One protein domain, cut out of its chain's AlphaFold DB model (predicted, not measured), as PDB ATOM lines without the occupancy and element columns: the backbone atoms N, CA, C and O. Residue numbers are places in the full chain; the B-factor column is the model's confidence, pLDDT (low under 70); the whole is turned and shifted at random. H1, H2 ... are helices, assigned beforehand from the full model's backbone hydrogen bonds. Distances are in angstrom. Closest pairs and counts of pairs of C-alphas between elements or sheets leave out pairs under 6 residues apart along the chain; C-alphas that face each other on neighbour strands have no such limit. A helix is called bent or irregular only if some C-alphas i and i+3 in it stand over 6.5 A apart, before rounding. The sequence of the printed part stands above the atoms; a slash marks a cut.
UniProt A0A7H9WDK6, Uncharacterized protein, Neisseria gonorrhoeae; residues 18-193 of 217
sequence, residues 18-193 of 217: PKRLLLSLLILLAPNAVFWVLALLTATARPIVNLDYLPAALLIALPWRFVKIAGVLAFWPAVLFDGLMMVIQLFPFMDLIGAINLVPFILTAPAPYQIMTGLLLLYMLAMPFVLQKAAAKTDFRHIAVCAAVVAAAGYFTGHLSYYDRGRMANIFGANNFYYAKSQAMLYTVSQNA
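AT A GLANCE: This is residues 18 to 193 of the 217 residues of an uncharacterized protein of Neisseria gonorrhoeae (UniProt A0A7H9WDK6). Three helical stretches, the long H3 and the arms H1b and H5a of two bent helices, run loosely side by side as the middle of an all-helix domain. At one end H1a, H2, H5b and H6 gather in a cluster, with H2 folded back along H3; towards the other end H4, with its residues 96 to 99, meets residues 84 to 87 of H3 and stands about perpendicular to it, and H7 packs on residues 78 to 85 of H3. From H6 a long loop, residues 158 to 182, folds back to H7. The printed part has 176 residues with seven named helices, H1 to H7 in order, and no named strand; it is compact, with a radius of gyration of the C-alphas of 16.6 A and spans of 45 by 37 by 26 A.

HOW THE PARTS SIT: H1, residues 18 to 42, was assigned by its hydrogen bonds as one helix but is bent, C-alphas 28 and 31 being 7.0 A apart; its arms H1a and H1b stand at 57 degrees. H2, residues 53 to 61, touches H1a, closest at the C-alphas of Leu 28 and Ala 57, 5.9 A. H2 and H3, residues 65 to 90, form a helical hairpin at a shallow tilt of 22 degrees, with C-alphas 60 and 68 closest at 4.3 A. H1b only just touches H3, with 3 pairs of C-alphas within 8 A, the closest Phe 35 and Asp 82 at 7.4 A. H4, residues 96 to 108, is about perpendicular to H3 at 87 degrees and only just touches it, with 3 pairs, the closest C-alphas 84 and 99 at 7.5 A. H5, residues 111 to 135, one helix by its hydrogen bonds, is also bent, C-alphas 125 and 128 being 6.7 A apart; H5a touches H4, with C-alphas 106 and 114 closest at 6.1 A, and H5b touches H1a, with C-alphas 27 and 131 closest at 6.0 A. H6, residues 140 to 157, touches H1a with residues 142 to 147 alone, closest at C-alphas 24 and 143, 4.8 A. H7, residues 183 to 191, touches H3, closest at C-alphas 81 and 184, 5.7 A, and is apart from H6. In H1a, H2, H5a, H5b, H6 and H7 every O i to N i+4 pair is within hydrogen-bond range; the counts are 7 of 8 in H1b, 21 of 22 in H3 and 4 of 9 in H4, which has 8 of 10 O i to N i+3 pairs within range.

IN THESE COORDINATES: H1a, residues 18 to 28, begins at C-alpha 18 (155.931, 211.601, 127.420), and H1b is residues 31 to 42. H3 is 38.2 A long, H6 25.0 A, H5a, residues 111 to 125, 21.2 A and H4 20.0 A; H5b is residues 128 to 135. H1b is irregular, C-alphas 31 and 34 being 6.54 A apart, and H4 only just, C-alphas 104 and 107 being 6.9 A apart. H7 ends at C-alpha 191 (126.586, 227.708, 153.284).

THE WHOLE: The C-alphas farthest apart, of Trp 64 and Arg 167, are 48.7 A apart. The printed part has no cut, and the link from H6 to H7, 25 residues, is long. Residues 93 to 94, 166 to 171, 173 and 192 to 193 have pLDDT under 70.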
ATOM      1  N   PRO A  18     156.108 211.749 125.972       86.38
ATOM      2  CA  PRO A  18     155.931 211.601 127.420       86.38
ATOM      3  C   PRO A  18     156.348 212.846 128.207       86.38
ATOM      4  O   PRO A  18     155.653 213.268 129.124       86.38
ATOM      5  N   LYS A  19     157.433 213.511 127.781       90.38
ATOM      6  CA  LYS A  19     157.903 214.768 128.386       90.38
ATOM      7  C   LYS A  19     156.861 215.893 128.301       90.38
ATOM      8  O   LYS A  19     156.691 216.633 129.264       90.38
ATOM      9  N   ARG A  20     156.159 216.026 127.167       90.00
ATOM     10  CA  ARG A  20     155.125 217.060 126.971       90.00
ATOM     11  C   ARG A  20     153.852 216.737 127.741       90.00
ATOM     12  O   ARG A  20     153.241 217.642 128.299       90.00
ATOM     13  N   LEU A  21     153.478 215.460 127.814       91.19
ATOM     14  CA  LEU A  21     152.334 215.005 128.607       91.19
ATOM     15  C   LEU A  21     152.560 215.218 130.101       91.19
ATOM     16  O   LEU A  21     151.701 215.795 130.762       91.19
ATOM     17  N   LEU A  22     153.737 214.840 130.607       93.31
ATOM     18  CA  LEU A  22     154.114 215.084 131.996       93.31
ATOM     19  C   LEU A  22     154.076 216.578 132.318       93.31
ATOM     20  O   LEU A  22     153.460 216.979 133.297       93.31
ATOM     21  N   LEU A  23     154.674 217.416 131.466       94.75
ATOM     22  CA  LEU A  23     154.631 218.864 131.654       94.75
ATOM     23  C   LEU A  23     153.195 219.408 131.631       94.75
ATOM     24  O   LEU A  23     152.856 220.272 132.430       94.75
ATOM     25  N   SER A  24     152.347 218.888 130.746       94.75
ATOM     26  CA  SER A  24     150.937 219.276 130.658       94.75
ATOM     27  C   SER A  24     150.168 218.903 131.925       94.75
ATOM     28  O   SER A  24     149.417 219.724 132.443       94.75
ATOM     29  N   LEU A  25     150.406 217.709 132.476       95.06
ATOM     30  CA  LEU A  25     149.846 217.293 133.762       95.06
ATOM     31  C   LEU A  25     150.324 218.214 134.895       95.06
ATOM     32  O   LEU A  25     149.518 218.679 135.696       95.06
ATOM     33  N   LEU A  26     151.624 218.528 134.930       95.12
ATOM     34  CA  LEU A  26     152.195 219.439 135.920       95.12
ATOM     35  C   LEU A  26     151.587 220.840 135.826       95.12
ATOM     36  O   LEU A  26     151.310 221.428 136.857       95.12
ATOM     37  N   ILE A  27     151.317 221.367 134.630       95.50
ATOM     38  CA  ILE A  27     150.642 222.667 134.461       95.50
ATOM     39  C   ILE A  27     149.250 222.657 135.107       95.50
ATOM     40  O   ILE A  27     148.882 223.617 135.780       95.50
ATOM     41  N   LEU A  28     148.486 221.577 134.929       96.06
ATOM     42  CA  LEU A  28     147.128 221.461 135.472       96.06
ATOM     43  C   LEU A  28     147.119 221.239 136.991       96.06
ATOM     44  O   LEU A  28     146.235 221.736 137.685       96.06
ATOM     45  N   LEU A  29     148.095 220.493 137.512       94.88
ATOM     46  CA  LEU A  29     148.142 220.105 138.921       94.88
ATOM     47  C   LEU A  29     148.986 221.042 139.789       94.88
ATOM     48  O   LEU A  29     148.742 221.115 140.989       94.88
ATOM     49  N   ALA A  30     149.935 221.789 139.225       94.06
ATOM     50  CA  ALA A  30     150.810 222.673 139.994       94.06
ATOM     51  C   ALA A  30     150.048 223.679 140.871       94.06
ATOM     52  O   ALA A  30     150.469 223.867 142.013       94.06
ATOM     53  N   PRO A  31     148.915 224.270 140.434       93.25
ATOM     54  CA  PRO A  31     148.138 225.155 141.296       93.25
ATOM     55  C   PRO A  31     147.621 224.509 142.586       93.25
ATOM     56  O   PRO A  31     147.367 225.181 143.581       93.25
ATOM     57  N   ASN A  32     147.460 223.188 142.581       95.38
ATOM     58  CA  ASN A  32     146.950 222.455 143.729       95.38
ATOM     59  C   ASN A  32     148.008 222.247 144.810       95.38
ATOM     60  O   ASN A  32     147.656 222.156 145.981       95.38
ATOM     61  N   ALA A  33     149.287 222.184 144.434       92.19
ATOM     62  CA  ALA A  33     150.358 221.792 145.343       92.19
ATOM     63  C   ALA A  33     150.482 222.736 146.547       92.19
ATOM     64  O   ALA A  33     150.620 222.273 147.676       92.19
ATOM     65  N   VAL A  34     150.383 224.051 146.320       90.06
ATOM     66  CA  VAL A  34     150.534 225.057 147.381       90.06
ATOM     67  C   VAL A  34     149.451 224.893 148.442       90.06
ATOM     68  O   VAL A  34     149.770 224.714 149.614       90.06
ATOM     69  N   PHE A  35     148.179 224.874 148.047       91.38
ATOM     70  CA  PHE A  35     147.088 224.699 149.003       91.38
ATOM     71  C   PHE A  35     147.057 223.305 149.622       91.38
ATOM     72  O   PHE A  35     146.631 223.158 150.759       91.38
ATOM     73  N   TRP A  36     147.547 222.277 148.939       90.38
ATOM     74  CA  TRP A  36     147.656 220.963 149.562       90.38
ATOM     75  C   TRP A  36     148.688 220.957 150.702       90.38
ATOM     76  O   TRP A  36     148.405 220.459 151.788       90.38
ATOM     77  N   VAL A  37     149.843 221.608 150.510       90.44
ATOM     78  CA  VAL A  37     150.833 221.814 151.583       90.44
ATOM     79  C   VAL A  37     150.249 222.658 152.720       90.44
ATOM     80  O   VAL A  37     150.404 222.301 153.885       90.44
ATOM     81  N   LEU A  38     149.537 223.744 152.404       88.62
ATOM     82  CA  LEU A  38     148.882 224.574 153.423       88.62
ATOM     83  C   LEU A  38     147.825 223.791 154.212       88.62
ATOM     84  O   LEU A  38     147.739 223.953 155.429       88.62
ATOM     85  N   ALA A  39     147.066 222.913 153.551       89.94
ATOM     86  CA  ALA A  39     146.073 222.065 154.203       89.94
ATOM     87  C   ALA A  39     146.715 221.133 155.237       89.94
ATOM     88  O   ALA A  39     146.235 221.032 156.365       89.94
ATOM     89  N   LEU A  40     147.854 220.525 154.887       88.50
ATOM     90  CA  LEU A  40     148.623 219.688 155.809       88.50
ATOM     91  C   LEU A  40     149.140 220.479 157.016       88.50
ATOM     92  O   LEU A  40     148.997 220.022 158.147       88.50
ATOM     93  N   LEU A  41     149.708 221.667 156.789       86.56
ATOM     94  CA  LEU A  41     150.259 222.507 157.862       86.56
ATOM     95  C   LEU A  41     149.182 223.041 158.816       86.56
ATOM     96  O   LEU A  41     149.453 223.247 159.994       86.56
ATOM     97  N   THR A  42     147.970 223.268 158.309       84.31
ATOM     98  CA  THR A  42     146.840 223.815 159.081       84.31
ATOM     99  C   THR A  42     145.864 222.745 159.572       84.31
ATOM    100  O   THR A  42     144.864 223.079 160.199       84.31
ATOM    101  N   ALA A  43     146.138 221.466 159.291       86.31
ATOM    102  CA  ALA A  43     145.253 220.331 159.571       86.31
ATOM    103  C   ALA A  43     143.813 220.499 159.027       86.31
ATOM    104  O   ALA A  43     142.854 219.936 159.578       86.31
ATOM    105  N   THR A  44     143.664 221.248 157.930       88.12
ATOM    106  CA  THR A  44     142.381 221.493 157.256       88.12
ATOM    107  C   THR A  44     142.097 220.433 156.191       88.12
ATOM    108  O   THR A  44     142.994 219.781 155.652       88.12
ATOM    109  N   ALA A  45     140.818 220.220 155.906       89.69
ATOM    110  CA  ALA A  45     140.345 219.312 154.881       89.69
ATOM    111  C   ALA A  45     140.309 220.010 153.518       89.69
ATOM    112  O   ALA A  45     139.716 221.078 153.340       89.69
ATOM    113  N   ARG A  46     140.931 219.377 152.526       92.25
ATOM    114  CA  ARG A  46     140.986 219.882 151.158       92.25
ATOM    115  C   ARG A  46     140.914 218.720 150.170       92.25
ATOM    116  O   ARG A  46     141.578 217.696 150.397       92.25
ATOM    117  N   PRO A  47     140.205 218.875 149.038       93.00
ATOM    118  CA  PRO A  47     140.326 217.926 147.953       93.00
ATOM    119  C   PRO A  47     141.782 217.806 147.486       93.00
ATOM    120  O   PRO A  47     142.521 218.798 147.492       93.00
ATOM    121  N   ILE A  48     142.212 216.617 147.055       93.44
ATOM    122  CA  ILE A  48     143.570 216.452 146.499       93.44
ATOM    123  C   ILE A  48     143.707 217.343 145.261       93.44
ATOM    124  O   ILE A  48     144.641 218.144 145.154       93.44
ATOM    125  N   VAL A  49     142.716 217.274 144.371       95.06
ATOM    126  CA  VAL A  49     142.611 218.143 143.200       95.06
ATOM    127  C   VAL A  49     141.401 219.065 143.342       95.06
ATOM    128  O   VAL A  49     140.254 218.632 143.271       95.06
ATOM    129  N   ASN A  50     141.661 220.359 143.502       95.88
ATOM    130  CA  ASN A  50     140.664 221.401 143.312       95.88
ATOM    131  C   ASN A  50     140.443 221.612 141.805       95.88
ATOM    132  O   ASN A  50     141.348 222.035 141.078       95.88
ATOM    133  N   LEU A  51     139.233 221.299 141.341       95.69
ATOM    134  CA  LEU A  51     138.864 221.381 139.927       95.69
ATOM    135  C   LEU A  51     138.677 222.826 139.437       95.69
ATOM    136  O   LEU A  51     138.730 223.053 138.229       95.69
ATOM    137  N   ASP A  52     138.548 223.803 140.340       95.88
ATOM    138  CA  ASP A  52     138.352 225.218 139.987       95.88
ATOM    139  C   ASP A  52     139.555 225.810 139.232       95.88
ATOM    140  O   ASP A  52     139.409 226.729 138.424       95.88
ATOM    141  N   TYR A  53     140.755 225.249 139.426       96.69
ATOM    142  CA  TYR A  53     141.960 225.671 138.706       96.69
ATOM    143  C   TYR A  53     142.031 225.171 137.264       96.69
ATOM    144  O   TYR A  53     142.750 225.757 136.451       96.69
ATOM    145  N   LEU A  54     141.309 224.100 136.930       96.12
ATOM    146  CA  LEU A  54     141.363 223.472 135.612       96.12
ATOM    147  C   LEU A  54     140.967 224.432 134.471       96.12
ATOM    148  O   LEU A  54     141.757 224.571 133.530       96.12
ATOM    149  N   PRO A  55     139.813 225.135 134.523       95.94
ATOM    150  CA  PRO A  55     139.455 226.099 133.484       95.94
ATOM    151  C   PRO A  55     140.461 227.254 133.399       95.94
ATOM    152  O   PRO A  55     140.840 227.650 132.298       95.94
ATOM    153  N   ALA A  56     140.962 227.754 134.533       96.81
ATOM    154  CA  ALA A  56     141.957 228.824 134.550       96.81
ATOM    155  C   ALA A  56     143.267 228.404 133.860       96.81
ATOM    156  O   ALA A  56     143.780 229.124 133.000       96.81
ATOM    157  N   ALA A  57     143.778 227.208 134.169       96.25
ATOM    158  CA  ALA A  57     144.988 226.665 133.554       96.25
ATOM    159  C   ALA A  57     144.827 226.454 132.036       96.25
ATOM    160  O   ALA A  57     145.738 226.776 131.271       96.25
ATOM    161  N   LEU A  58     143.658 225.977 131.586       96.88
ATOM    162  CA  LEU A  58     143.339 225.837 130.160       96.88
ATOM    163  C   LEU A  58     143.325 227.186 129.430       96.88
ATOM    164  O   LEU A  58     143.905 227.308 128.350       96.88
ATOM    165  N   LEU A  59     142.698 228.204 130.022       96.94
ATOM    166  CA  LEU A  59     142.629 229.548 129.443       96.94
ATOM    167  C   LEU A  59     144.014 230.212 129.366       96.94
ATOM    168  O   LEU A  59     144.351 230.816 128.348       96.94
ATOM    169  N   ILE A  60     144.853 230.050 130.396       96.31
ATOM    170  CA  ILE A  60     146.239 230.559 130.409       96.31
ATOM    171  C   ILE A  60     147.105 229.873 129.337       96.31
ATOM    172  O   ILE A  60     148.002 230.500 128.761       96.31
ATOM    173  N   ALA A  61     146.839 228.598 129.048       95.06
ATOM    174  CA  ALA A  61     147.576 227.827 128.053       95.06
ATOM    175  C   ALA A  61     147.255 228.207 126.596       95.06
ATOM    176  O   ALA A  61     148.054 227.922 125.701       95.06
ATOM    177  N   LEU A  62     146.114 228.854 126.336       94.56
ATOM    178  CA  LEU A  62     145.736 229.286 124.988       94.56
ATOM    179  C   LEU A  62     146.641 230.420 124.480       94.56
ATOM    180  O   LEU A  62     147.101 231.251 125.258       94.56
ATOM    181  N   PRO A  63     146.897 230.518 123.164       90.62
ATOM    182  CA  PRO A  63     147.840 231.499 122.620       90.62
ATOM    183  C   PRO A  63     147.317 232.946 122.651       90.62
ATOM    184  O   PRO A  63     148.114 233.886 122.602       90.62
ATOM    185  N   TRP A  64     146.001 233.154 122.747       93.94
ATOM    186  CA  TRP A  64     145.373 234.471 122.621       93.94
ATOM    187  C   TRP A  64     145.492 235.320 123.891       93.94
ATOM    188  O   TRP A  64     145.062 234.911 124.966       93.94
ATOM    189  N   ARG A  65     146.006 236.552 123.755       92.19
ATOM    190  CA  ARG A  65     146.275 237.468 124.884       92.19
ATOM    191  C   ARG A  65     145.049 237.719 125.769       92.19
ATOM    192  O   ARG A  65     145.160 237.612 126.983       92.19
ATOM    193  N   PHE A  66     143.887 237.996 125.176       95.44
ATOM    194  CA  PHE A  66     142.654 238.247 125.933       95.44
ATOM    195  C   PHE A  66     142.164 237.012 126.693       95.44
ATOM    196  O   PHE A  66     141.699 237.123 127.823       95.44
ATOM    197  N   VAL A  67     142.339 235.824 126.111       95.56
ATOM    198  CA  VAL A  67     141.956 234.564 126.757       95.56
ATOM    199  C   VAL A  67     142.881 234.248 127.929       95.56
ATOM    200  O   VAL A  67     142.410 233.815 128.976       95.56
ATOM    201  N   LYS A  68     144.174 234.566 127.812       95.12
ATOM    202  CA  LYS A  68     145.106 234.467 128.942       95.12
ATOM    203  C   LYS A  68     144.697 235.371 130.096       95.12
ATOM    204  O   LYS A  68     144.710 234.921 131.234       95.12
ATOM    205  N   ILE A  69     144.301 236.613 129.807       96.25
ATOM    206  CA  ILE A  69     143.801 237.548 130.825       96.25
ATOM    207  C   ILE A  69     142.557 236.969 131.503       96.25
ATOM    208  O   ILE A  69     142.512 236.923 132.726       96.25
ATOM    209  N   ALA A  70     141.596 236.445 130.735       97.19
ATOM    210  CA  ALA A  70     140.434 235.759 131.301       97.19
ATOM    211  C   ALA A  70     140.840 234.561 132.178       97.19
ATOM    212  O   ALA A  70     140.260 234.352 133.238       97.19
ATOM    213  N   GLY A  71     141.876 233.816 131.787       97.06
ATOM    214  CA  GLY A  71     142.439 232.734 132.592       97.06
ATOM    215  C   GLY A  71     143.036 233.203 133.920       97.06
ATOM    216  O   GLY A  71     142.787 232.576 134.944       97.06
ATOM    217  N   VAL A  72     143.756 234.329 133.935       97.25
ATOM    218  CA  VAL A  72     144.247 234.961 135.177       97.25
ATOM    219  C   VAL A  72     143.077 235.423 136.049       97.25
ATOM    220  O   VAL A  72     143.053 235.152 137.248       97.25
ATOM    221  N   LEU A  73     142.078 236.067 135.443       96.81
ATOM    222  CA  LEU A  73     140.879 236.528 136.143       96.81
ATOM    223  C   LEU A  73     140.021 235.379 136.676       96.81
ATOM    224  O   LEU A  73     139.334 235.576 137.667       96.81
ATOM    225  N   ALA A  74     140.062 234.193 136.062       96.56
ATOM    226  CA  ALA A  74     139.439 232.977 136.585       96.56
ATOM    227  C   ALA A  74     140.294 232.308 137.676       96.56
ATOM    228  O   ALA A  74     139.767 231.707 138.609       96.56
ATOM    229  N   PHE A  75     141.620 232.430 137.585       97.38
ATOM    230  CA  PHE A  75     142.551 231.875 138.563       97.38
ATOM    231  C   PHE A  75     142.406 232.534 139.937       97.38
ATOM    232  O   PHE A  75     142.343 231.838 140.947       97.38
ATOM    233  N   TRP A  76     142.332 233.866 139.991       96.44
ATOM    234  CA  TRP A  76     142.210 234.599 141.255       96.44
ATOM    235  C   TRP A  76     141.014 234.181 142.119       96.44
ATOM    236  O   TRP A  76     141.252 233.815 143.268       96.44
ATOM    237  N   PRO A  77     139.760 234.160 141.630       93.69
ATOM    238  CA  PRO A  77     138.634 233.704 142.431       93.69
ATOM    239  C   PRO A  77     138.774 232.230 142.827       93.69
ATOM    240  O   PRO A  77     138.451 231.901 143.961       93.69
ATOM    241  N   ALA A  78     139.326 231.354 141.976       95.69
ATOM    242  CA  ALA A  78     139.588 229.961 142.358       95.69
ATOM    243  C   ALA A  78     140.569 229.855 143.543       95.69
ATOM    244  O   ALA A  78     140.368 229.057 144.457       95.69
ATOM    245  N   VAL A  79     141.615 230.689 143.558       95.56
ATOM    246  CA  VAL A  79     142.554 230.796 144.686       95.56
ATOM    247  C   VAL A  79     141.874 231.356 145.933       95.56
ATOM    248  O   VAL A  79     142.068 230.820 147.022       95.56
ATOM    249  N   LEU A  80     141.059 232.400 145.775       92.00
ATOM    250  CA  LEU A  80     140.339 233.020 146.884       92.00
ATOM    251  C   LEU A  80     139.336 232.056 147.524       92.00
ATOM    252  O   LEU A  80     139.285 231.996 148.745       92.00
ATOM    253  N   PHE A  81     138.593 231.267 146.741       90.50
ATOM    254  CA  PHE A  81     137.673 230.262 147.283       90.50
ATOM    255  C   PHE A  81     138.401 229.122 148.006       90.50
ATOM    256  O   PHE A  81     137.929 228.685 149.051       90.50
ATOM    257  N   ASP A  82     139.556 228.664 147.510       91.94
ATOM    258  CA  ASP A  82     140.351 227.639 148.211       91.94
ATOM    259  C   ASP A  82     140.866 228.178 149.563       91.94
ATOM    260  O   ASP A  82     140.732 227.521 150.596       91.94
ATOM    261  N   GLY A  83     141.359 229.424 149.586       89.88
ATOM    262  CA  GLY A  83     141.754 230.104 150.823       89.88
ATOM    263  C   GLY A  83     140.586 230.343 151.779       89.88
ATOM    264  O   GLY A  83     140.694 230.051 152.968       89.88
ATOM    265  N   LEU A  84     139.445 230.803 151.265       87.44
ATOM    266  CA  LEU A  84     138.225 231.013 152.042       87.44
ATOM    267  C   LEU A  84     137.756 229.716 152.707       87.44
ATOM    268  O   LEU A  84     137.425 229.722 153.888       87.44
ATOM    269  N   MET A  85     137.778 228.597 151.981       87.44
ATOM    270  CA  MET A  85     137.400 227.295 152.532       87.44
ATOM    271  C   MET A  85     138.314 226.845 153.672       87.44
ATOM    272  O   MET A  85     137.846 226.165 154.582       87.44
ATOM    273  N   MET A  86     139.592 227.228 153.666       86.31
ATOM    274  CA  MET A  86     140.474 226.995 154.813       86.31
ATOM    275  C   MET A  86     140.149 227.917 155.985       86.31
ATOM    276  O   MET A  86     140.096 227.455 157.121       86.31
ATOM    277  N   VAL A  87     139.903 229.205 155.721       84.31
ATOM    278  CA  VAL A  87     139.536 230.181 156.762       84.31
ATOM    279  C   VAL A  87     138.264 229.747 157.481       84.31
ATOM    280  O   VAL A  87     138.244 229.730 158.706       84.31
ATOM    281  N   ILE A  88     137.237 229.324 156.744       82.25
ATOM    282  CA  ILE A  88     135.969 228.858 157.318       82.25
ATOM    283  C   ILE A  88     136.166 227.590 158.151       82.25
ATOM    284  O   ILE A  88     135.566 227.453 159.207       82.25
ATOM    285  N   GLN A  89     137.049 226.680 157.748       83.00
ATOM    286  CA  GLN A  89     137.347 225.504 158.571       83.00
ATOM    287  C   GLN A  89     138.058 225.851 159.885       83.00
ATOM    288  O   GLN A  89     137.879 225.146 160.876       83.00
ATOM    289  N   LEU A  90     138.855 226.922 159.902       80.50
ATOM    290  CA  LEU A  90     139.494 227.433 161.118       80.50
ATOM    291  C   LEU A  90     138.522 228.264 161.975       80.50
ATOM    292  O   LEU A  90     138.596 228.224 163.201       80.50
ATOM    293  N   PHE A  91     137.599 228.983 161.335       79.56
ATOM    294  CA  PHE A  91     136.591 229.841 161.956       79.56
ATOM    295  C   PHE A  91     135.182 229.470 161.445       79.56
ATOM    296  O   PHE A  91     134.617 230.190 160.622       79.56
ATOM    297  N   PRO A  92     134.584 228.366 161.933       70.00
ATOM    298  CA  PRO A  92     133.361 227.773 161.367       70.00
ATOM    299  C   PRO A  92     132.125 228.680 161.383       70.00
ATOM    300  O   PRO A  92     131.216 228.480 160.593       70.00
ATOM    301  N   PHE A  93     132.084 229.700 162.240       67.06
ATOM    302  CA  PHE A  93     130.961 230.644 162.317       67.06
ATOM    303  C   PHE A  93     131.090 231.840 161.364       67.06
ATOM    304  O   PHE A  93     130.264 232.748 161.401       67.06
ATOM    305  N   MET A  94     132.150 231.882 160.555       69.62
ATOM    306  CA  MET A  94     132.455 233.002 159.676       69.62
ATOM    307  C   MET A  94     131.853 232.778 158.288       69.62
ATOM    308  O   MET A  94     132.161 231.794 157.618       69.62
ATOM    309  N   ASP A  95     131.013 233.704 157.840       72.06
ATOM    310  CA  ASP A  95     130.541 233.765 156.460       72.06
ATOM    311  C   ASP A  95     131.527 234.554 155.574       72.06
ATOM    312  O   ASP A  95     132.532 235.099 156.043       72.06
ATOM    313  N   LEU A  96     131.264 234.621 154.264       72.62
ATOM    314  CA  LEU A  96     132.108 235.389 153.338       72.62
ATOM    315  C   LEU A  96     132.215 236.867 153.739       72.62
ATOM    316  O   LEU A  96     133.286 237.455 153.600       72.62
ATOM    317  N   ILE A  97     131.134 237.468 154.245       79.38
ATOM    318  CA  ILE A  97     131.131 238.873 154.675       79.38
ATOM    319  C   ILE A  97     132.032 239.044 155.902       79.38
ATOM    320  O   ILE A  97     132.872 239.944 155.926       79.38
ATOM    321  N   GLY A  98     131.931 238.152 156.887       78.19
ATOM    322  CA  GLY A  98     132.817 238.098 158.044       78.19
ATOM    323  C   GLY A  98     134.285 237.932 157.650       78.19
ATOM    324  O   GLY A  98     135.140 238.650 158.169       78.19
ATOM    325  N   ALA A  99     134.581 237.069 156.674       80.38
ATOM    326  CA  ALA A  99     135.937 236.901 156.152       80.38
ATOM    327  C   ALA A  99     136.457 238.172 155.453       80.38
ATOM    328  O   ALA A  99     137.615 238.546 155.638       80.38
ATOM    329  N   ILE A 100     135.610 238.885 154.701       82.69
ATOM    330  CA  ILE A 100     135.963 240.189 154.113       82.69
ATOM    331  C   ILE A 100     136.228 241.224 155.216       82.69
ATOM    332  O   ILE A 100     137.190 241.987 155.127       82.69
ATOM    333  N   ASN A 101     135.443 241.214 156.293       84.94
ATOM    334  CA  ASN A 101     135.631 242.116 157.429       84.94
ATOM    335  C   ASN A 101     136.931 241.850 158.212       84.94
ATOM    336  O   ASN A 101     137.375 242.726 158.952       84.94
ATOM    337  N   LEU A 102     137.580 240.692 158.024       82.06
ATOM    338  CA  LEU A 102     138.913 240.419 158.571       82.06
ATOM    339  C   LEU A 102     140.054 241.069 157.784       82.06
ATOM    340  O   LEU A 102     141.137 241.255 158.338       82.06
ATOM    341  N   VAL A 103     139.839 241.429 156.516       84.19
ATOM    342  CA  VAL A 103     140.869 242.027 155.651       84.19
ATOM    343  C   VAL A 103     141.610 243.209 156.304       84.19
ATOM    344  O   VAL A 103     142.843 243.194 156.281       84.19
ATOM    345  N   PRO A 104     140.948 244.204 156.937       85.81
ATOM    346  CA  PRO A 104     141.660 245.302 157.599       85.81
ATOM    347  C   PRO A 104     142.534 244.852 158.781       85.81
ATOM    348  O   PRO A 104     143.507 245.527 159.110       85.81
ATOM    349  N   PHE A 105     142.234 243.704 159.395       83.31
ATOM    350  CA  PHE A 105     142.995 243.159 160.522       83.31
ATOM    351  C   PHE A 105     144.204 242.328 160.092       83.31
ATOM    352  O   PHE A 105     145.002 241.939 160.940       83.31
ATOM    353  N   ILE A 106     144.400 242.078 158.792       86.00
ATOM    354  CA  ILE A 106     145.551 241.303 158.304       86.00
ATOM    355  C   ILE A 106     146.866 241.930 158.779       86.00
ATOM    356  O   ILE A 106     147.746 241.210 159.236       86.00
ATOM    357  N   LEU A 107     146.991 243.260 158.734       87.88
ATOM    358  CA  LEU A 107     148.223 243.963 159.121       87.88
ATOM    359  C   LEU A 107     148.468 243.998 160.637       87.88
ATOM    360  O   LEU A 107     149.586 244.267 161.068       87.88
ATOM    361  N   THR A 108     147.442 243.735 161.445       89.81
ATOM    362  CA  THR A 108     147.534 243.685 162.913       89.81
ATOM    363  C   THR A 108     147.486 242.255 163.454       89.81
ATOM    364  O   THR A 108     147.692 242.043 164.647       89.81
ATOM    365  N   ALA A 109     147.256 241.265 162.585       85.81
ATOM    366  CA  ALA A 109     147.229 239.855 162.938       85.81
ATOM    367  C   ALA A 109     148.612 239.355 163.399       85.81
ATOM    368  O   ALA A 109     149.635 239.926 163.016       85.81
ATOM    369  N   PRO A 110     148.679 238.253 164.168       89.44
ATOM    370  CA  PRO A 110     149.946 237.608 164.501       89.44
ATOM    371  C   PRO A 110     150.796 237.302 163.258       89.44
ATOM    372  O   PRO A 110     150.267 236.929 162.207       89.44
ATOM    373  N   ALA A 111     152.124 237.397 163.395       89.62
ATOM    374  CA  ALA A 111     153.079 237.264 162.289       89.62
ATOM    375  C   ALA A 111     152.854 236.046 161.362       89.62
ATOM    376  O   ALA A 111     152.963 236.217 160.147       89.62
ATOM    377  N   PRO A 112     152.479 234.843 161.851       85.31
ATOM    378  CA  PRO A 112     152.187 233.711 160.970       85.31
ATOM    379  C   PRO A 112     151.078 233.999 159.948       85.31
ATOM    380  O   PRO A 112     151.234 233.673 158.774       85.31
ATOM    381  N   TYR A 113     149.995 234.671 160.352       83.69
ATOM    382  CA  TYR A 113     148.886 235.006 159.452       83.69
ATOM    383  C   TYR A 113     149.287 236.062 158.415       83.69
ATOM    384  O   TYR A 113     148.894 235.968 157.250       83.69
ATOM    385  N   GLN A 114     150.125 237.026 158.807       88.69
ATOM    386  CA  GLN A 114     150.684 238.024 157.888       88.69
ATOM    387  C   GLN A 114     151.548 237.363 156.812       88.69
ATOM    388  O   GLN A 114     151.376 237.629 155.622       88.69
ATOM    389  N   ILE A 115     152.438 236.455 157.226       89.00
ATOM    390  CA  ILE A 115     153.318 235.706 156.322       89.00
ATOM    391  C   ILE A 115     152.488 234.845 155.367       89.00
ATOM    392  O   ILE A 115     152.714 234.893 154.159       89.00
ATOM    393  N   MET A 116     151.499 234.100 155.873       85.44
ATOM    394  CA  MET A 116     150.628 233.275 155.029       85.44
ATOM    395  C   MET A 116     149.847 234.114 154.014       85.44
ATOM    396  O   MET A 116     149.767 233.733 152.846       85.44
ATOM    397  N   THR A 117     149.337 235.279 154.420       87.94
ATOM    398  CA  THR A 117     148.655 236.202 153.500       87.94
ATOM    399  C   THR A 117     149.622 236.735 152.440       87.94
ATOM    400  O   THR A 117     149.303 236.725 151.252       87.94
ATOM    401  N   GLY A 118     150.832 237.141 152.831       91.12
ATOM    402  CA  GLY A 118     151.864 237.587 151.893       91.12
ATOM    403  C   GLY A 118     152.253 236.503 150.881       91.12
ATOM    404  O   GLY A 118     152.342 236.780 149.684       91.12
ATOM    405  N   LEU A 119     152.414 235.255 151.333       90.81
ATOM    406  CA  LEU A 119     152.675 234.102 150.466       90.81
ATOM    407  C   LEU A 119     151.508 233.818 149.516       90.81
ATOM    408  O   LEU A 119     151.744 233.521 148.346       90.81
ATOM    409  N   LEU A 120     150.266 233.945 149.988       90.50
ATOM    410  CA  LEU A 120     149.073 233.793 149.158       90.50
ATOM    411  C   LEU A 120     149.020 234.857 148.054       90.50
ATOM    412  O   LEU A 120     148.804 234.519 146.890       90.50
ATOM    413  N   LEU A 121     149.274 236.125 148.387       93.12
ATOM    414  CA  LEU A 121     149.319 237.216 147.409       93.12
ATOM    415  C   LEU A 121     150.451 237.015 146.396       93.12
ATOM    416  O   LEU A 121     150.235 237.142 145.188       93.12
ATOM    417  N   LEU A 122     151.643 236.636 146.865       95.25
ATOM    418  CA  LEU A 122     152.764 236.303 145.989       95.25
ATOM    419  C   LEU A 122     152.401 235.145 145.054       95.25
ATOM    420  O   LEU A 122     152.697 235.207 143.864       95.25
ATOM    421  N   TYR A 123     151.729 234.117 145.564       95.25
ATOM    422  CA  TYR A 123     151.253 232.989 144.773       95.25
ATOM    423  C   TYR A 123     150.220 233.415 143.716       95.25
ATOM    424  O   TYR A 123     150.363 233.048 142.547       95.25
ATOM    425  N   MET A 124     149.238 234.250 144.080       95.25
ATOM    426  CA  MET A 124     148.234 234.798 143.155       95.25
ATOM    427  C   MET A 124     148.857 235.594 142.004       95.25
ATOM    428  O   MET A 124     148.344 235.558 140.882       95.25
ATOM    429  N   LEU A 125     149.956 236.302 142.273       96.25
ATOM    430  CA  LEU A 125     150.678 237.085 141.274       96.25
ATOM    431  C   LEU A 125     151.638 236.222 140.450       96.25
ATOM    432  O   LEU A 125     151.622 236.301 139.228       96.25
ATOM    433  N   ALA A 126     152.464 235.391 141.087       96.62
ATOM    434  CA  ALA A 126     153.549 234.660 140.433       96.62
ATOM    435  C   ALA A 126     153.064 233.439 139.640       96.62
ATOM    436  O   ALA A 126     153.575 233.164 138.549       96.62
ATOM    437  N   MET A 127     152.084 232.699 140.164       96.75
ATOM    438  CA  MET A 127     151.690 231.409 139.599       96.75
ATOM    439  C   MET A 127     151.169 231.502 138.157       96.75
ATOM    440  O   MET A 127     151.603 230.695 137.330       96.75
ATOM    441  N   PRO A 128     150.342 232.493 137.771       96.38
ATOM    442  CA  PRO A 128     149.936 232.637 136.377       96.38
ATOM    443  C   PRO A 128     151.110 232.819 135.403       96.38
ATOM    444  O   PRO A 128     151.092 232.245 134.312       96.38
ATOM    445  N   PHE A 129     152.174 233.535 135.796       96.06
ATOM    446  CA  PHE A 129     153.383 233.667 134.971       96.06
ATOM    447  C   PHE A 129     154.148 232.346 134.856       96.06
ATOM    448  O   PHE A 129     154.643 232.010 133.775       96.06
ATOM    449  N   VAL A 130     154.230 231.578 135.950       96.00
ATOM    450  CA  VAL A 130     154.832 230.235 135.950       96.00
ATOM    451  C   VAL A 130     154.074 229.320 134.989       96.00
ATOM    452  O   VAL A 130     154.698 228.704 134.119       96.00
ATOM    453  N   LEU A 131     152.741 229.289 135.083       96.31
ATOM    454  CA  LEU A 131     151.879 228.511 134.192       96.31
ATOM    455  C   LEU A 131     152.045 228.934 132.732       96.31
ATOM    456  O   LEU A 131     152.225 228.079 131.868       96.31
ATOM    457  N   GLN A 132     152.069 230.237 132.448       95.00
ATOM    458  CA  GLN A 132     152.260 230.746 131.091       95.00
ATOM    459  C   GLN A 132     153.626 230.349 130.507       95.00
ATOM    460  O   GLN A 132     153.712 229.933 129.348       95.00
ATOM    461  N   LYS A 133     154.703 230.456 131.295       95.06
ATOM    462  CA  LYS A 133     156.060 230.084 130.864       95.06
ATOM    463  C   LYS A 133     156.202 228.573 130.667       95.06
ATOM    464  O   LYS A 133     156.918 228.142 129.762       95.06
ATOM    465  N   ALA A 134     155.535 227.770 131.494       94.38
ATOM    466  CA  ALA A 134     155.489 226.321 131.340       94.38
ATOM    467  C   ALA A 134     154.663 225.910 130.110       94.38
ATOM    468  O   ALA A 134     155.124 225.084 129.321       94.38
ATOM    469  N   ALA A 135     153.502 226.534 129.893       93.56
ATOM    470  CA  ALA A 135     152.632 226.272 128.747       93.56
ATOM    471  C   ALA A 135     153.332 226.537 127.407       93.56
ATOM    472  O   ALA A 135     153.139 225.782 126.463       93.56
ATOM    473  N   ALA A 136     154.228 227.528 127.338       91.88
ATOM    474  CA  ALA A 136     155.027 227.802 126.140       91.88
ATOM    475  C   ALA A 136     155.978 226.654 125.727       91.88
ATOM    476  O   ALA A 136     156.468 226.644 124.601       91.88
ATOM    477  N   LYS A 137     156.262 225.694 126.621       92.00
ATOM    478  CA  LYS A 137     157.135 224.534 126.354       92.00
ATOM    479  C   LYS A 137     156.360 223.277 125.933       92.00
ATOM    480  O   LYS A 137     156.971 222.227 125.722       92.00
ATOM    481  N   THR A 138     155.035 223.353 125.831       90.56
ATOM    482  CA  THR A 138     154.165 222.247 125.410       90.56
ATOM    483  C   THR A 138     153.134 222.728 124.385       90.56
ATOM    484  O   THR A 138     153.070 223.911 124.063       90.56
ATOM    485  N   ASP A 139     152.359 221.802 123.828       90.69
ATOM    486  CA  ASP A 139     151.242 222.119 122.939       90.69
ATOM    487  C   ASP A 139     149.944 222.183 123.756       90.69
ATOM    488  O   ASP A 139     149.712 221.355 124.644       90.69
ATOM    489  N   PHE A 140     149.067 223.128 123.416       91.75
ATOM    490  CA  PHE A 140     147.721 223.205 123.978       91.75
ATOM    491  C   PHE A 140     146.958 221.884 123.814       91.75
ATOM    492  O   PHE A 140     146.210 221.507 124.709       91.75
ATOM    493  N   ARG A 141     147.176 221.136 122.723       91.62
ATOM    494  CA  ARG A 141     146.531 219.830 122.508       91.62
ATOM    495  C   ARG A 141     146.877 218.824 123.607       91.62
ATOM    496  O   ARG A 141     145.985 218.134 124.087       91.62
ATOM    497  N   HIS A 142     148.144 218.755 124.026       91.81
ATOM    498  CA  HIS A 142     148.560 217.877 125.128       91.81
ATOM    499  C   HIS A 142     147.913 218.313 126.446       91.81
ATOM    500  O   HIS A 142     147.423 217.464 127.187       91.81
ATOM    501  N   ILE A 143     147.835 219.623 126.702       94.75
ATOM    502  CA  ILE A 143     147.154 220.175 127.885       94.75
ATOM    503  C   ILE A 143     145.660 219.850 127.861       94.75
ATOM    504  O   ILE A 143     145.138 219.381 128.864       94.75
ATOM    505  N   ALA A 144     144.983 220.039 126.730       94.81
ATOM    506  CA  ALA A 144     143.556 219.771 126.583       94.81
ATOM    507  C   ALA A 144     143.224 218.285 126.789       94.81
ATOM    508  O   ALA A 144     142.271 217.970 127.496       94.81
ATOM    509  N   VAL A 145     144.037 217.375 126.238       93.88
ATOM    510  CA  VAL A 145     143.880 215.929 126.467       93.88
ATOM    511  C   VAL A 145     144.079 215.592 127.945       93.88
ATOM    512  O   VAL A 145     143.225 214.932 128.533       93.88
ATOM    513  N   CYS A 146     145.151 216.082 128.576       95.25
ATOM    514  CA  CYS A 146     145.368 215.865 130.009       95.25
ATOM    515  C   CYS A 146     144.230 216.457 130.854       95.25
ATOM    516  O   CYS A 146     143.797 215.827 131.814       95.25
ATOM    517  N   ALA A 147     143.714 217.631 130.494       96.06
ATOM    518  CA  ALA A 147     142.619 218.271 131.211       96.06
ATOM    519  C   ALA A 147     141.316 217.486 131.080       96.06
ATOM    520  O   ALA A 147     140.614 217.335 132.072       96.06
ATOM    521  N   ALA A 148     141.023 216.931 129.901       95.62
ATOM    522  CA  ALA A 148     139.878 216.048 129.710       95.62
ATOM    523  C   ALA A 148     139.991 214.790 130.582       95.62
ATOM    524  O   ALA A 148     139.014 214.403 131.217       95.62
ATOM    525  N   VAL A 149     141.185 214.193 130.678       95.06
ATOM    526  CA  VAL A 149     141.434 213.039 131.558       95.06
ATOM    527  C   VAL A 149     141.263 213.414 133.032       95.06
ATOM    528  O   VAL A 149     140.578 212.700 133.757       95.06
ATOM    529  N   VAL A 150     141.828 214.542 133.476       95.56
ATOM    530  CA  VAL A 150     141.683 215.024 134.862       95.56
ATOM    531  C   VAL A 150     140.224 215.355 135.184       95.56
ATOM    532  O   VAL A 150     139.744 214.991 136.254       95.56
ATOM    533  N   ALA A 151     139.497 215.995 134.265       95.62
ATOM    534  CA  ALA A 151     138.079 216.300 134.427       95.62
ATOM    535  C   ALA A 151     137.227 215.027 134.486       95.62
ATOM    536  O   ALA A 151     136.372 214.915 135.359       95.62
ATOM    537  N   ALA A 152     137.477 214.057 133.602       96.00
ATOM    538  CA  ALA A 152     136.776 212.777 133.607       96.00
ATOM    539  C   ALA A 152     137.045 212.008 134.905       96.00
ATOM    540  O   ALA A 152     136.102 211.580 135.567       96.00
ATOM    541  N   ALA A 153     138.314 211.900 135.313       94.81
ATOM    542  CA  ALA A 153     138.681 211.305 136.593       94.81
ATOM    543  C   ALA A 153     137.958 212.017 137.743       94.81
ATOM    544  O   ALA A 153     137.296 211.360 138.537       94.81
ATOM    545  N   GLY A 154     137.988 213.352 137.773       93.81
ATOM    546  CA  GLY A 154     137.327 214.133 138.813       93.81
ATOM    547  C   GLY A 154     135.804 214.008 138.830       93.81
ATOM    548  O   GLY A 154     135.214 214.003 139.904       93.81
ATOM    549  N   TYR A 155     135.164 213.837 137.675       93.44
ATOM    550  CA  TYR A 155     133.734 213.547 137.591       93.44
ATOM    551  C   TYR A 155     133.402 212.192 138.229       93.44
ATOM    552  O   TYR A 155     132.525 212.113 139.090       93.44
ATOM    553  N   PHE A 156     134.142 211.137 137.871       93.38
ATOM    554  CA  PHE A 156     133.891 209.793 138.393       93.38
ATOM    555  C   PHE A 156     134.307 209.627 139.854       93.38
ATOM    556  O   PHE A 156     133.637 208.911 140.586       93.38
ATOM    557  N   THR A 157     135.369 210.291 140.309       91.94
ATOM    558  CA  THR A 157     135.868 210.149 141.685       91.94
ATOM    559  C   THR A 157     135.403 211.263 142.615       91.94
ATOM    560  O   THR A 157     135.713 211.230 143.801       91.94
ATOM    561  N   GLY A 158     134.679 212.269 142.124       85.31
ATOM    562  CA  GLY A 158     134.367 213.467 142.909       85.31
ATOM    563  C   GLY A 158     133.334 213.277 144.017       85.31
ATOM    564  O   GLY A 158     133.061 214.200 144.779       85.31
ATOM    565  N   HIS A 159     132.738 212.097 144.127       86.31
ATOM    566  CA  HIS A 159     131.901 211.711 145.264       86.31
ATOM    567  C   HIS A 159     132.674 210.890 146.308       86.31
ATOM    568  O   HIS A 159     132.164 210.670 147.399       86.31
ATOM    569  N   LEU A 160     133.890 210.442 145.980       89.25
ATOM    570  CA  LEU A 160     134.708 209.608 146.848       89.25
ATOM    571  C   LEU A 160     135.564 210.483 147.765       89.25
ATOM    572  O   LEU A 160     136.303 211.361 147.299       89.25
ATOM    573  N   SER A 161     135.498 210.188 149.060       88.62
ATOM    574  CA  SER A 161     136.396 210.748 150.063       88.62
ATOM    575  C   SER A 161     137.529 209.769 150.364       88.62
ATOM    576  O   SER A 161     137.294 208.573 150.513       88.62
ATOM    577  N   TYR A 162     138.764 210.264 150.443       88.44
ATOM    578  CA  TYR A 162     139.945 209.458 150.785       88.44
ATOM    579  C   TYR A 162     140.176 209.349 152.296       88.44
ATOM    580  O   TYR A 162     141.011 208.569 152.748       88.44
ATOM    581  N   TYR A 163     139.462 210.156 153.073       84.44
ATOM    582  CA  TYR A 163     139.500 210.162 154.523       84.44
ATOM    583  C   TYR A 163     138.128 210.596 155.039       84.44
ATOM    584  O   TYR A 163     137.512 211.492 154.466       84.44
ATOM    585  N   ASP A 164     137.645 209.958 156.099       74.31
ATOM    586  CA  ASP A 164     136.378 210.313 156.733       74.31
ATOM    587  C   ASP A 164     136.609 210.555 158.229       74.31
ATOM    588  O   ASP A 164     137.124 209.689 158.938       74.31
ATOM    589  N   ARG A 165     136.242 211.747 158.713       70.25
ATOM    590  CA  ARG A 165     136.270 212.104 160.143       70.25
ATOM    591  C   ARG A 165     135.011 211.658 160.909       70.25
ATOM    592  O   ARG A 165     134.849 212.032 162.074       70.25
ATOM    593  N   GLY A 166     134.121 210.861 160.317       66.75
ATOM    594  CA  GLY A 166     132.960 210.287 161.006       66.75
ATOM    595  C   GLY A 166     131.958 211.355 161.469       66.75
ATOM    596  O   GLY A 166     131.566 212.217 160.692       66.75
ATOM    597  N   ARG A 167     131.537 211.349 162.748       52.12
ATOM    598  CA  ARG A 167     130.486 212.253 163.295       52.12
ATOM    599  C   ARG A 167     130.799 213.761 163.219       52.12
ATOM    600  O   ARG A 167     129.914 214.563 163.496       52.12
ATOM    601  N   MET A 168     132.015 214.161 162.833       53.00
ATOM    602  CA  MET A 168     132.361 215.562 162.536       53.00
ATOM    603  C   MET A 168     132.065 215.975 161.080       53.00
ATOM    604  O   MET A 168     132.396 217.094 160.688       53.00
ATOM    605  N   ALA A 169     131.425 215.104 160.287       51.44
ATOM    606  CA  ALA A 169     131.133 215.300 158.865       51.44
ATOM    607  C   ALA A 169     130.378 216.597 158.518       51.44
ATOM    608  O   ALA A 169     130.515 217.088 157.400       51.44
ATOM    609  N   ASN A 170     129.638 217.174 159.470       54.16
ATOM    610  CA  ASN A 170     128.741 218.311 159.232       54.16
ATOM    611  C   ASN A 170     129.312 219.679 159.649       54.16
ATOM    612  O   ASN A 170     128.608 220.683 159.560       54.16
ATOM    613  N   ILE A 171     130.564 219.761 160.109       60.56
ATOM    614  CA  ILE A 171     131.165 221.046 160.499       60.56
ATOM    615  C   ILE A 171     131.800 221.688 159.261       60.56
ATOM    616  O   ILE A 171     132.882 221.281 158.870       60.56
ATOM    617  N   PHE A 172     131.127 222.663 158.639       70.31
ATOM    618  CA  PHE A 172     131.671 223.685 157.719       70.31
ATOM    619  C   PHE A 172     132.903 223.287 156.870       70.31
ATOM    620  O   PHE A 172     133.951 223.931 156.910       70.31
ATOM    621  N   GLY A 173     132.798 222.203 156.096       69.19
ATOM    622  CA  GLY A 173     133.871 221.752 155.203       69.19
ATOM    623  C   GLY A 173     135.019 220.969 155.862       69.19
ATOM    624  O   GLY A 173     135.938 220.554 155.161       69.19
ATOM    625  N   ALA A 174     134.957 220.676 157.164       74.94
ATOM    626  CA  ALA A 174     135.947 219.898 157.919       74.94
ATOM    627  C   ALA A 174     136.093 218.435 157.455       74.94
ATOM    628  O   ALA A 174     137.001 217.737 157.909       74.94
ATOM    629  N   ASN A 175     135.221 217.972 156.551       80.12
ATOM    630  CA  ASN A 175     135.282 216.647 155.934       80.12
ATOM    631  C   ASN A 175     135.483 216.698 154.407       80.12
ATOM    632  O   ASN A 175     135.174 215.740 153.702       80.12
ATOM    633  N   ASN A 176     136.031 217.796 153.874       87.31
ATOM    634  CA  ASN A 176     136.308 217.980 152.441       87.31
ATOM    635  C   ASN A 176     137.506 217.161 151.913       87.31
ATOM    636  O   ASN A 176     138.262 217.624 151.058       87.31
ATOM    637  N   PHE A 177     137.686 215.929 152.381       89.12
ATOM    638  CA  PHE A 177     138.745 215.013 151.955       89.12
ATOM    639  C   PHE A 177     138.377 214.273 150.661       89.12
ATOM    640  O   PHE A 177     138.425 213.049 150.601       89.12
ATOM    641  N   TYR A 178     138.003 215.002 149.609       91.94
ATOM    642  CA  TYR A 178     137.649 214.412 148.312       91.94
ATOM    643  C   TYR A 178     138.877 214.158 147.432       91.94
ATOM    644  O   TYR A 178     139.843 214.920 147.458       91.94
ATOM    645  N   TYR A 179     138.846 213.141 146.569       92.56
ATOM    646  CA  TYR A 179     139.928 212.974 145.583       92.56
ATOM    647  C   TYR A 179     139.995 214.158 144.605       92.56
ATOM    648  O   TYR A 179     141.064 214.716 144.363       92.56
ATOM    649  N   ALA A 180     138.849 214.587 144.079       94.00
ATOM    650  CA  ALA A 180     138.764 215.743 143.196       94.00
ATOM    651  C   ALA A 180     137.403 216.434 143.328       94.00
ATOM    652  O   ALA A 180     136.369 215.792 143.170       94.00
ATOM    653  N   LYS A 181     137.378 217.733 143.621       93.94
ATOM    654  CA  LYS A 181     136.129 218.495 143.785       93.94
ATOM    655  C   LYS A 181     136.375 219.980 143.532       93.94
ATOM    656  O   LYS A 181     137.500 220.446 143.656       93.94
ATOM    657  N   SER A 182     135.325 220.718 143.192       93.62
ATOM    658  CA  SER A 182     135.335 222.183 143.197       93.62
ATOM    659  C   SER A 182     135.226 222.699 144.635       93.62
ATOM    660  O   SER A 182     134.322 222.284 145.364       93.62
ATOM    661  N   GLN A 183     136.123 223.597 145.039       90.81
ATOM    662  CA  GLN A 183     136.053 224.261 146.344       90.81
ATOM    663  C   GLN A 183     134.950 225.316 146.378       90.81
ATOM    664  O   GLN A 183     134.254 225.434 147.385       90.81
ATOM    665  N   ALA A 184     134.725 226.026 145.271       89.81
ATOM    666  CA  ALA A 184     133.598 226.947 145.146       89.81
ATOM    667  C   ALA A 184     132.252 226.220 145.342       89.81
ATOM    668  O   ALA A 184     131.386 226.698 146.072       89.81
ATOM    669  N   MET A 185     132.098 225.020 144.768       89.00
ATOM    670  CA  MET A 185     130.913 224.186 144.990       89.00
ATOM    671  C   MET A 185     130.786 223.757 146.457       89.00
ATOM    672  O   MET A 185     129.702 223.849 147.030       89.00
ATOM    673  N   LEU A 186     131.878 223.295 147.076       87.75
ATOM    674  CA  LEU A 186     131.878 222.882 148.484       87.75
ATOM    675  C   LEU A 186     131.543 224.040 149.430       87.75
ATOM    676  O   LEU A 186     130.853 223.821 150.425       87.75
ATOM    677  N   TYR A 187     131.965 225.261 149.101       85.12
ATOM    678  CA  TYR A 187     131.563 226.466 149.817       85.12
ATOM    679  C   TYR A 187     130.045 226.663 149.764       85.12
ATOM    680  O   TYR A 187     129.409 226.788 150.808       85.12
ATOM    681  N   THR A 188     129.439 226.616 148.573       81.25
ATOM    682  CA  THR A 188     127.981 226.753 148.424       81.25
ATOM    683  C   THR A 188     127.220 225.659 149.173       81.25
ATOM    684  O   THR A 188     126.207 225.950 149.802       81.25
ATOM    685  N   VAL A 189     127.704 224.412 149.156       79.81
ATOM    686  CA  VAL A 189     127.094 223.329 149.948       79.81
ATOM    687  C   VAL A 189     127.219 223.608 151.447       79.81
ATOM    688  O   VAL A 189     126.250 223.433 152.176       79.81
ATOM    689  N   SER A 190     128.373 224.102 151.902       76.94
ATOM    690  CA  SER A 190     128.607 224.414 153.318       76.94
ATOM    691  C   SER A 190     127.734 225.572 153.813       76.94
ATOM    692  O   SER A 190     127.281 225.537 154.950       76.94
ATOM    693  N   GLN A 191     127.464 226.572 152.965       72.44
ATOM    694  CA  GLN A 191     126.586 227.708 153.284       72.44
ATOM    695  C   GLN A 191     125.091 227.347 153.302       72.44
ATOM    696  O   GLN A 191     124.309 228.014 153.970       72.44
ATOM    697  N   ASN A 192     124.693 226.288 152.595       64.50
ATOM    698  CA  ASN A 192     123.310 225.802 152.550       64.50
ATOM    699  C   ASN A 192     123.018 224.714 153.601       64.50
ATOM    700  O   ASN A 192     122.006 224.026 153.497       64.50
ATOM    701  N   ALA A 193     123.902 224.514 154.583       61.53
ATOM    702  CA  ALA A 193     123.669 223.556 155.657       61.53
ATOM    703  C   ALA A 193     122.486 223.996 156.538       61.53
ATOM    704  O   ALA A 193     122.350 225.182 156.846       61.53
TER     705      ALA A 193